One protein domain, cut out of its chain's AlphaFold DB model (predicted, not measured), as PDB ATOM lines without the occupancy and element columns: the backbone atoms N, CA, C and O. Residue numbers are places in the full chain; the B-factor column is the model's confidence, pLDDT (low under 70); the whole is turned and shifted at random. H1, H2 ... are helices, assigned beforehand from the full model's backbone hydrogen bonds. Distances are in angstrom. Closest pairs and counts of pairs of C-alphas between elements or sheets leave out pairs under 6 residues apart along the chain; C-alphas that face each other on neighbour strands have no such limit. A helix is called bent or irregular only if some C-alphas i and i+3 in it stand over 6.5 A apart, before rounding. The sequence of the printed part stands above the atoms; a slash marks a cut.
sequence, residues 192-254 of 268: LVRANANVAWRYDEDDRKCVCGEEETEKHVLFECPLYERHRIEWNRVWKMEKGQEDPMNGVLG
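Overview. This is residues 192 to 254 of the 268 residues of an uncharacterized protein of Capitella teleta (UniProt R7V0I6). What is the shape? A long loop, residues 192 to 217, makes one end of a flat, loose model and kinked H2 the other; short H1, near the middle, and short H3 run nearly parallel in line, opposite ways, both crosswise to H2. What builds it? The 63 printed residues, under half in named elements, hold H1, H2, H3 in that order and no named strand: all helix. The radius of gyration of the C-alphas is 13.5 A, the spans 40 by 22 by 12 A.

Along the chain. Where is H1? Residues 218 to 224, 9.3 A, from C-alpha 218 at (114.870, 143.737, 161.549). What follows? H2, residues 226 to 243, 23.8 A, is irregular, C-alphas 227 and 230 being 8.0 A apart, with a kink of 39 degrees near residue 233. H3, residues 248 to 253, 8.4 A, ends at C-alpha 253, (111.499, 150.687, 158.198).

Arrangement. How do helices stand? Each pair is close but not clearly touching. H1 and H2 are about perpendicular, 88 degrees, closest C-alphas Phe 223 and Arg 232, 6.6 A; H2 and H3 likewise, 80 degrees, Trp 239 and Pro 248, 6.5 A. H1 and H3 run opposite ways at a shallow tilt of 9 degrees, Phe 223 and Met 249, 7.0 A. Which backbone pairs hold? Every O i to N i+4 pair is within hydrogen-bond range in H1 and H3, 12 of 14 in H2.

Size, cuts and confidence. How far does it reach? The farthest C-alphas, Asp 204 and Met 241, are 40.4 A apart. Any cut or low confidence? The printed part has no cut; both links are tight; residues 250 to 254 have pLDDT under 70.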
ATOM      1  N   LEU A 192     109.218 138.348 161.265       80.69
ATOM      2  CA  LEU A 192     109.628 137.207 162.084       80.69
ATOM      3  C   LEU A 192     111.134 137.230 162.363       80.69
ATOM      4  O   LEU A 192     111.828 136.277 162.035       80.69
ATOM      5  N   VAL A 193     111.620 138.328 162.934       84.62
ATOM      6  CA  VAL A 193     112.974 138.401 163.480       84.62
ATOM      7  C   VAL A 193     112.926 138.201 164.984       84.62
ATOM      8  O   VAL A 193     112.001 138.677 165.652       84.62
ATOM      9  N   ARG A 194     113.914 137.499 165.529       82.81
ATOM     10  CA  ARG A 194     113.879 137.059 166.932       82.81
ATOM     11  C   ARG A 194     113.862 138.207 167.942       82.81
ATOM     12  O   ARG A 194     113.250 138.067 168.996       82.81
ATOM     13  N   ALA A 195     114.446 139.358 167.604       81.50
ATOM     14  CA  ALA A 195     114.429 140.545 168.460       81.50
ATOM     15  C   ALA A 195     113.174 141.436 168.298       81.50
ATOM     16  O   ALA A 195     113.024 142.422 169.020       81.50
ATOM     17  N   ASN A 196     112.251 141.148 167.368       81.31
ATOM     18  CA  ASN A 196     111.052 141.979 167.202       81.31
ATOM     19  C   ASN A 196     110.073 141.741 168.361       81.31
ATOM     20  O   ASN A 196     109.539 140.648 168.528       81.31
ATOM     21  N   ALA A 197     109.759 142.799 169.111       76.81
ATOM     22  CA  ALA A 197     108.915 142.748 170.307       76.81
ATOM     23  C   ALA A 197     107.532 142.085 170.112       76.81
ATOM     24  O   ALA A 197     107.006 141.481 171.043       76.81
ATOM     25  N   ASN A 198     106.932 142.150 168.918       77.44
ATOM     26  CA  ASN A 198     105.624 141.540 168.643       77.44
ATOM     27  C   ASN A 198     105.684 140.020 168.414       77.44
ATOM     28  O   ASN A 198     104.643 139.355 168.399       77.44
ATOM     29  N   VAL A 199     106.878 139.463 168.206       77.00
ATOM     30  CA  VAL A 199     107.091 138.034 167.913       77.00
ATOM     31  C   VAL A 199     108.154 137.389 168.802       77.00
ATOM     32  O   VAL A 199     108.236 136.166 168.826       77.00
ATOM     33  N   ALA A 200     108.899 138.185 169.574       75.88
ATOM     34  CA  ALA A 200     109.976 137.755 170.462       75.88
ATOM     35  C   ALA A 200     109.528 136.704 171.483       75.88
ATOM     36  O   ALA A 200     110.315 135.847 171.843       75.88
ATOM     37  N   TRP A 201     108.249 136.692 171.879       77.38
ATOM     38  CA  TRP A 201     107.663 135.666 172.757       77.38
ATOM     39  C   TRP A 201     107.778 134.226 172.224       77.38
ATOM     40  O   TRP A 201     107.469 133.283 172.946       77.38
ATOM     41  N   ARG A 202     108.158 134.044 170.955       75.81
ATOM     42  CA  ARG A 202     108.391 132.736 170.327       75.81
ATOM     43  C   ARG A 202     109.809 132.210 170.489       75.81
ATOM     44  O   ARG A 202     110.053 131.073 170.101       75.81
ATOM     45  N   TYR A 203     110.719 133.049 170.960       77.50
ATOM     46  CA  TYR A 203     112.137 132.757 171.020       77.50
ATOM     47  C   TYR A 203     112.622 132.983 172.442       77.50
ATOM     48  O   TYR A 203     112.263 133.979 173.077       77.50
ATOM     49  N   ASP A 204     113.458 132.072 172.921       78.62
ATOM     50  CA  ASP A 204     114.169 132.286 174.170       78.62
ATOM     51  C   ASP A 204     115.155 133.449 174.007       78.62
ATOM     52  O   ASP A 204     115.603 133.771 172.901       78.62
ATOM     53  N   GLU A 205     115.469 134.130 175.108       71.25
ATOM     54  CA  GLU A 205     116.342 135.310 175.067       71.25
ATOM     55  C   GLU A 205     117.739 134.972 174.530       71.25
ATOM     56  O   GLU A 205     118.308 135.754 173.765       71.25
ATOM     57  N   ASP A 206     118.224 133.769 174.842       70.31
ATOM     58  CA  ASP A 206     119.516 133.241 174.394       70.31
ATOM     59  C   ASP A 206     119.542 132.885 172.897       70.31
ATOM     60  O   ASP A 206     120.609 132.831 172.284       70.31
ATOM     61  N   ASP A 207     118.369 132.728 172.277       76.88
ATOM     62  CA  ASP A 207     118.217 132.360 170.871       76.88
ATOM     63  C   ASP A 207     118.056 133.568 169.948       76.88
ATOM     64  O   ASP A 207     117.853 133.395 168.752       76.88
ATOM     65  N   ARG A 208     118.190 134.810 170.430       79.06
ATOM     66  CA  ARG A 208     117.951 136.025 169.622       79.06
ATOM     67  C   ARG A 208     119.023 136.343 168.573       79.06
ATOM     68  O   ARG A 208     118.981 137.412 167.968       79.06
ATOM     69  N   LYS A 209     119.979 135.444 168.331       84.44
ATOM     70  CA  LYS A 209     121.063 135.647 167.361       84.44
ATOM     71  C   LYS A 209     120.695 135.170 165.960       84.44
ATOM     72  O   LYS A 209     120.052 134.137 165.779       84.44
ATOM     73  N   CYS A 210     121.163 135.915 164.968       85.00
ATOM     74  CA  CYS A 210     121.153 135.530 163.568       85.00
ATOM     75  C   CYS A 210     122.199 134.434 163.325       85.00
ATOM     76  O   CYS A 210     123.151 134.269 164.090       85.00
ATOM     77  N   VAL A 211     122.082 133.722 162.202       84.06
ATOM     78  CA  VAL A 211     123.042 132.692 161.765       84.06
ATOM     79  C   VAL A 211     124.467 133.240 161.636       84.06
ATOM     80  O   VAL A 211     125.429 132.507 161.847       84.06
ATOM     81  N   CYS A 212     124.630 134.530 161.337       85.75
ATOM     82  CA  CYS A 212     125.952 135.153 161.273       85.75
ATOM     83  C   CYS A 212     126.566 135.471 162.652       85.75
ATOM     84  O   CYS A 212     127.678 135.985 162.699       85.75
ATOM     85  N   GLY A 213     125.856 135.207 163.756       85.56
ATOM     86  CA  GLY A 213     126.326 135.403 165.132       85.56
ATOM     87  C   GLY A 213     125.936 136.732 165.793       85.56
ATOM     88  O   GLY A 213     126.055 136.842 167.013       85.56
ATOM     89  N   GLU A 214     125.434 137.700 165.024       88.25
ATOM     90  CA  GLU A 214     124.955 139.006 165.509       88.25
ATOM     91  C   GLU A 214     123.515 138.934 166.036       88.25
ATOM     92  O   GLU A 214     122.802 137.963 165.786       88.25
ATOM     93  N   GLU A 215     123.047 139.966 166.741       87.69
ATOM     94  CA  GLU A 215     121.649 140.047 167.188       87.69
ATOM     95  C   GLU A 215     120.673 140.137 165.996       87.69
ATOM     96  O   GLU A 215     120.804 140.985 165.109       87.69
ATOM     97  N   GLU A 216     119.663 139.263 165.967       86.06
ATOM     98  CA  GLU A 216     118.688 139.173 164.880       86.06
ATOM     99  C   GLU A 216     117.603 140.248 165.009       86.06
ATOM    100  O   GLU A 216     116.466 140.005 165.428       86.06
ATOM    101  N   THR A 217     117.966 141.467 164.626       85.94
ATOM    102  CA  THR A 217     117.035 142.591 164.498       85.94
ATOM    103  C   THR A 217     116.485 142.703 163.076       85.94
ATOM    104  O   THR A 217     117.023 142.137 162.125       85.94
ATOM    105  N   GLU A 218     115.411 143.475 162.892       81.12
ATOM    106  CA  GLU A 218     114.870 143.737 161.549       81.12
ATOM    107  C   GLU A 218     115.890 144.476 160.683       81.12
ATOM    108  O   GLU A 218     116.047 144.169 159.505       81.12
ATOM    109  N   LYS A 219     116.615 145.420 161.294       80.88
ATOM    110  CA  LYS A 219     117.699 146.158 160.650       80.88
ATOM    111  C   LYS A 219     118.820 145.210 160.236       80.88
ATOM    112  O   LYS A 219     119.272 145.266 159.096       80.88
ATOM    113  N   HIS A 220     119.187 144.289 161.123       85.19
ATOM    114  CA  HIS A 220     120.204 143.293 160.844       85.19
ATOM    115  C   HIS A 220     119.818 142.409 159.656       85.19
ATOM    116  O   HIS A 220     120.532 142.376 158.656       85.19
ATOM    117  N   VAL A 221     118.668 141.734 159.734       81.19
ATOM    118  CA  VAL A 221     118.233 140.761 158.720       81.19
ATOM    119  C   VAL A 221     118.023 141.412 157.358       81.19
ATOM    120  O   VAL A 221     118.400 140.828 156.347       81.19
ATOM    121  N   LEU A 222     117.451 142.617 157.321       77.44
ATOM    122  CA  LEU A 222     117.158 143.279 156.058       77.44
ATOM    123  C   LEU A 222     118.384 144.000 155.473       77.44
ATOM    124  O   LEU A 222     118.539 144.018 154.253       77.44
ATOM    125  N   PHE A 223     119.248 144.599 156.306       77.56
ATOM    126  CA  PHE A 223     120.180 145.641 155.843       77.56
ATOM    127  C   PHE A 223     121.614 145.549 156.347       77.56
ATOM    128  O   PHE A 223     122.456 146.256 155.805       77.56
ATOM    129  N   GLU A 224     121.946 144.707 157.324       83.69
ATOM    130  CA  GLU A 224     123.319 144.680 157.869       83.69
ATOM    131  C   GLU A 224     123.966 143.301 157.772       83.69
ATOM    132  O   GLU A 224     125.182 143.207 157.613       83.69
ATOM    133  N   CYS A 225     123.172 142.228 157.755       85.50
ATOM    134  CA  CYS A 225     123.677 140.864 157.792       85.50
ATOM    135  C   CYS A 225     124.684 140.611 156.654       85.50
ATOM    136  O   CYS A 225     124.331 140.792 155.480       85.50
ATOM    137  N   PRO A 226     125.927 140.199 156.968       84.19
ATOM    138  CA  PRO A 226     126.959 139.935 155.965       84.19
ATOM    139  C   PRO A 226     126.583 138.818 154.990       84.19
ATOM    140  O   PRO A 226     127.008 138.831 153.837       84.19
ATOM    141  N   LEU A 227     125.735 137.879 155.424       83.81
ATOM    142  CA  LEU A 227     125.242 136.780 154.588       83.81
ATOM    143  C   LEU A 227     124.446 137.278 153.370       83.81
ATOM    144  O   LEU A 227     124.354 136.572 152.370       83.81
ATOM    145  N   TYR A 228     123.925 138.509 153.427       76.75
ATOM    146  CA  TYR A 228     123.126 139.124 152.366       76.75
ATOM    147  C   TYR A 228     123.800 140.349 151.726       76.75
ATOM    148  O   TYR A 228     123.147 141.088 150.992       76.75
ATOM    149  N   GLU A 229     125.103 140.566 151.952       80.25
ATOM    150  CA  GLU A 229     125.835 141.743 151.447       80.25
ATOM    151  C   GLU A 229     125.677 141.930 149.930       80.25
ATOM    152  O   GLU A 229     125.418 143.032 149.452       80.25
ATOM    153  N   ARG A 230     125.762 140.843 149.156       75.88
ATOM    154  CA  ARG A 230     125.626 140.905 147.695       75.88
ATOM    155  C   ARG A 230     124.263 141.457 147.263       75.88
ATOM    156  O   ARG A 230     124.213 142.359 146.430       75.88
ATOM    157  N   HIS A 231     123.185 140.951 147.861       73.31
ATOM    158  CA  HIS A 231     121.817 141.402 147.589       73.31
ATOM    159  C   HIS A 231     121.605 142.847 148.048       73.31
ATOM    160  O   HIS A 231     120.972 143.637 147.355       73.31
ATOM    161  N   ARG A 232     122.215 143.236 149.173       75.75
ATOM    162  CA  ARG A 232     122.177 144.610 149.680       75.75
ATOM    163  C   ARG A 232     122.880 145.607 148.764       75.75
ATOM    164  O   ARG A 232     122.370 146.708 148.583       75.75
ATOM    165  N   ILE A 233     124.036 145.268 148.194       79.19
ATOM    166  CA  ILE A 233     124.740 146.147 147.243       79.19
ATOM    167  C   ILE A 233     123.861 146.407 146.019       79.19
ATOM    168  O   ILE A 233     123.717 147.553 145.585       79.19
ATOM    169  N   GLU A 234     123.252 145.352 145.483       76.56
ATOM    170  CA  GLU A 234     122.325 145.449 144.359       76.56
ATOM    171  C   GLU A 234     121.097 146.294 144.722       76.56
ATOM    172  O   GLU A 234     120.725 147.213 143.991       76.56
ATOM    173  N   TRP A 235     120.549 146.076 145.915       73.69
ATOM    174  CA  TRP A 235     119.419 146.829 146.433       73.69
ATOM    175  C   TRP A 235     119.711 148.312 146.665       73.69
ATOM    176  O   TRP A 235     118.961 149.161 146.190       73.69
ATOM    177  N   ASN A 236     120.839 148.651 147.288       74.81
ATOM    178  CA  ASN A 236     121.279 150.034 147.468       74.81
ATOM    179  C   ASN A 236     121.474 150.755 146.128       74.81
ATOM    180  O   ASN A 236     121.242 151.961 146.030       74.81
ATOM    181  N   ARG A 237     121.910 150.032 145.089       81.19
ATOM    182  CA  ARG A 237     122.051 150.586 143.740       81.19
ATOM    183  C   ARG A 237     120.689 150.922 143.137       81.19
ATOM    184  O   ARG A 237     120.532 152.033 142.642       81.19
ATOM    185  N   VAL A 238     119.727 149.999 143.194       76.88
ATOM    186  CA  VAL A 238     118.358 150.230 142.695       76.88
ATOM    187  C   VAL A 238     117.667 151.342 143.482       76.88
ATOM    188  O   VAL A 238     117.164 152.288 142.880       76.88
ATOM    189  N   TRP A 239     117.756 151.321 144.815       74.94
ATOM    190  CA  TRP A 239     117.176 152.353 145.676       74.94
ATOM    191  C   TRP A 239     117.688 153.754 145.326       74.94
ATOM    192  O   TRP A 239     116.897 154.680 145.168       74.94
ATOM    193  N   LYS A 240     119.002 153.925 145.137       81.19
ATOM    194  CA  LYS A 240     119.575 155.227 144.759       81.19
ATOM    195  C   LYS A 240     119.099 155.724 143.392       81.19
ATOM    196  O   LYS A 240     119.001 156.934 143.201       81.19
ATOM    197  N   MET A 241     118.809 154.823 142.452       79.75
ATOM    198  CA  MET A 241     118.255 155.204 141.146       79.75
ATOM    199  C   MET A 241     116.811 155.706 141.267       79.75
ATOM    200  O   MET A 241     116.463 156.690 140.620       79.75
ATOM    201  N   GLU A 242     115.987 155.076 142.108       71.56
ATOM    202  CA  GLU A 242     114.566 155.422 142.252       71.56
ATOM    203  C   GLU A 242     114.298 156.572 143.240       71.56
ATOM    204  O   GLU A 242     113.414 157.401 143.019       71.56
ATOM    205  N   LYS A 243     115.034 156.609 144.356       72.06
ATOM    206  CA  LYS A 243     114.773 157.463 145.531       72.06
ATOM    207  C   LYS A 243     115.901 158.455 145.829       72.06
ATOM    208  O   LYS A 243     115.852 159.200 146.809       72.06
ATOM    209  N   GLY A 244     116.917 158.509 144.969       81.06
ATOM    210  CA  GLY A 244     118.019 159.459 145.077       81.06
ATOM    211  C   GLY A 244     118.895 159.198 146.304       81.06
ATOM    212  O   GLY A 244     119.550 158.164 146.400       81.06
ATOM    213  N   GLN A 245     118.957 160.165 147.223       78.25
ATOM    214  CA  GLN A 245     119.809 160.092 148.419       78.25
ATOM    215  C   GLN A 245     119.075 159.645 149.691       78.25
ATOM    216  O   GLN A 245     119.669 159.669 150.767       78.25
ATOM    217  N   GLU A 246     117.804 159.249 149.597       77.69
ATOM    218  CA  GLU A 246     117.087 158.706 150.751       77.69
ATOM    219  C   GLU A 246     117.770 157.427 151.258       77.69
ATOM    220  O   GLU A 246     118.132 156.565 150.458       77.69
ATOM    221  N   ASP A 247     117.948 157.304 152.576       74.88
ATOM    222  CA  ASP A 247     118.480 156.085 153.191       74.88
ATOM    223  C   ASP A 247     117.455 154.942 153.050       74.88
ATOM    224  O   ASP A 247     116.352 155.046 153.599       74.88
ATOM    225  N   PRO A 248     117.814 153.839 152.371       71.00
ATOM    226  CA  PRO A 248     116.950 152.679 152.183       71.00
ATOM    227  C   PRO A 248     116.380 152.105 153.486       71.00
ATOM    228  O   PRO A 248     115.237 151.640 153.516       71.00
ATOM    229  N   MET A 249     117.139 152.167 154.587       70.50
ATOM    230  CA  MET A 249     116.660 151.697 155.889       70.50
ATOM    231  C   MET A 249     115.530 152.572 156.422       70.50
ATOM    232  O   MET A 249     114.528 152.059 156.924       70.50
ATOM    233  N   ASN A 250     115.672 153.891 156.285       69.12
ATOM    234  CA  ASN A 250     114.648 154.849 156.689       69.12
ATOM    235  C   ASN A 250     113.418 154.758 155.790       69.12
ATOM    236  O   ASN A 250     112.307 154.870 156.299       69.12
ATOM    237  N   GLY A 251     113.596 154.482 154.499       69.19
ATOM    238  CA  GLY A 251     112.492 154.237 153.579       69.19
ATOM    239  C   GLY A 251     111.709 152.973 153.940       69.19
ATOM    240  O   GLY A 251     110.507 153.037 154.161       69.19
ATOM    241  N   VAL A 252     112.368 151.822 154.109       67.38
ATOM    242  CA  VAL A 252     111.668 150.543 154.344       67.38
ATOM    243  C   VAL A 252     111.147 150.396 155.776       67.38
ATOM    244  O   VAL A 252     109.990 150.014 155.970       67.38
ATOM    245  N   LEU A 253     111.954 150.716 156.795       66.69
ATOM    246  CA  LEU A 253     111.499 150.687 158.198       66.69
ATOM    247  C   LEU A 253     110.562 151.858 158.515       66.69
ATOM    248  O   LEU A 253     109.797 151.788 159.483       66.69
ATOM    249  N   GLY A 254     110.632 152.909 157.695       59.22
ATOM    250  CA  GLY A 254     109.852 154.132 157.788       59.22
ATOM    251  C   GLY A 254     108.807 154.337 156.688       59.22
ATOM    252  O   GLY A 254     108.270 155.438 156.679       59.22
TER     253      GLY A 254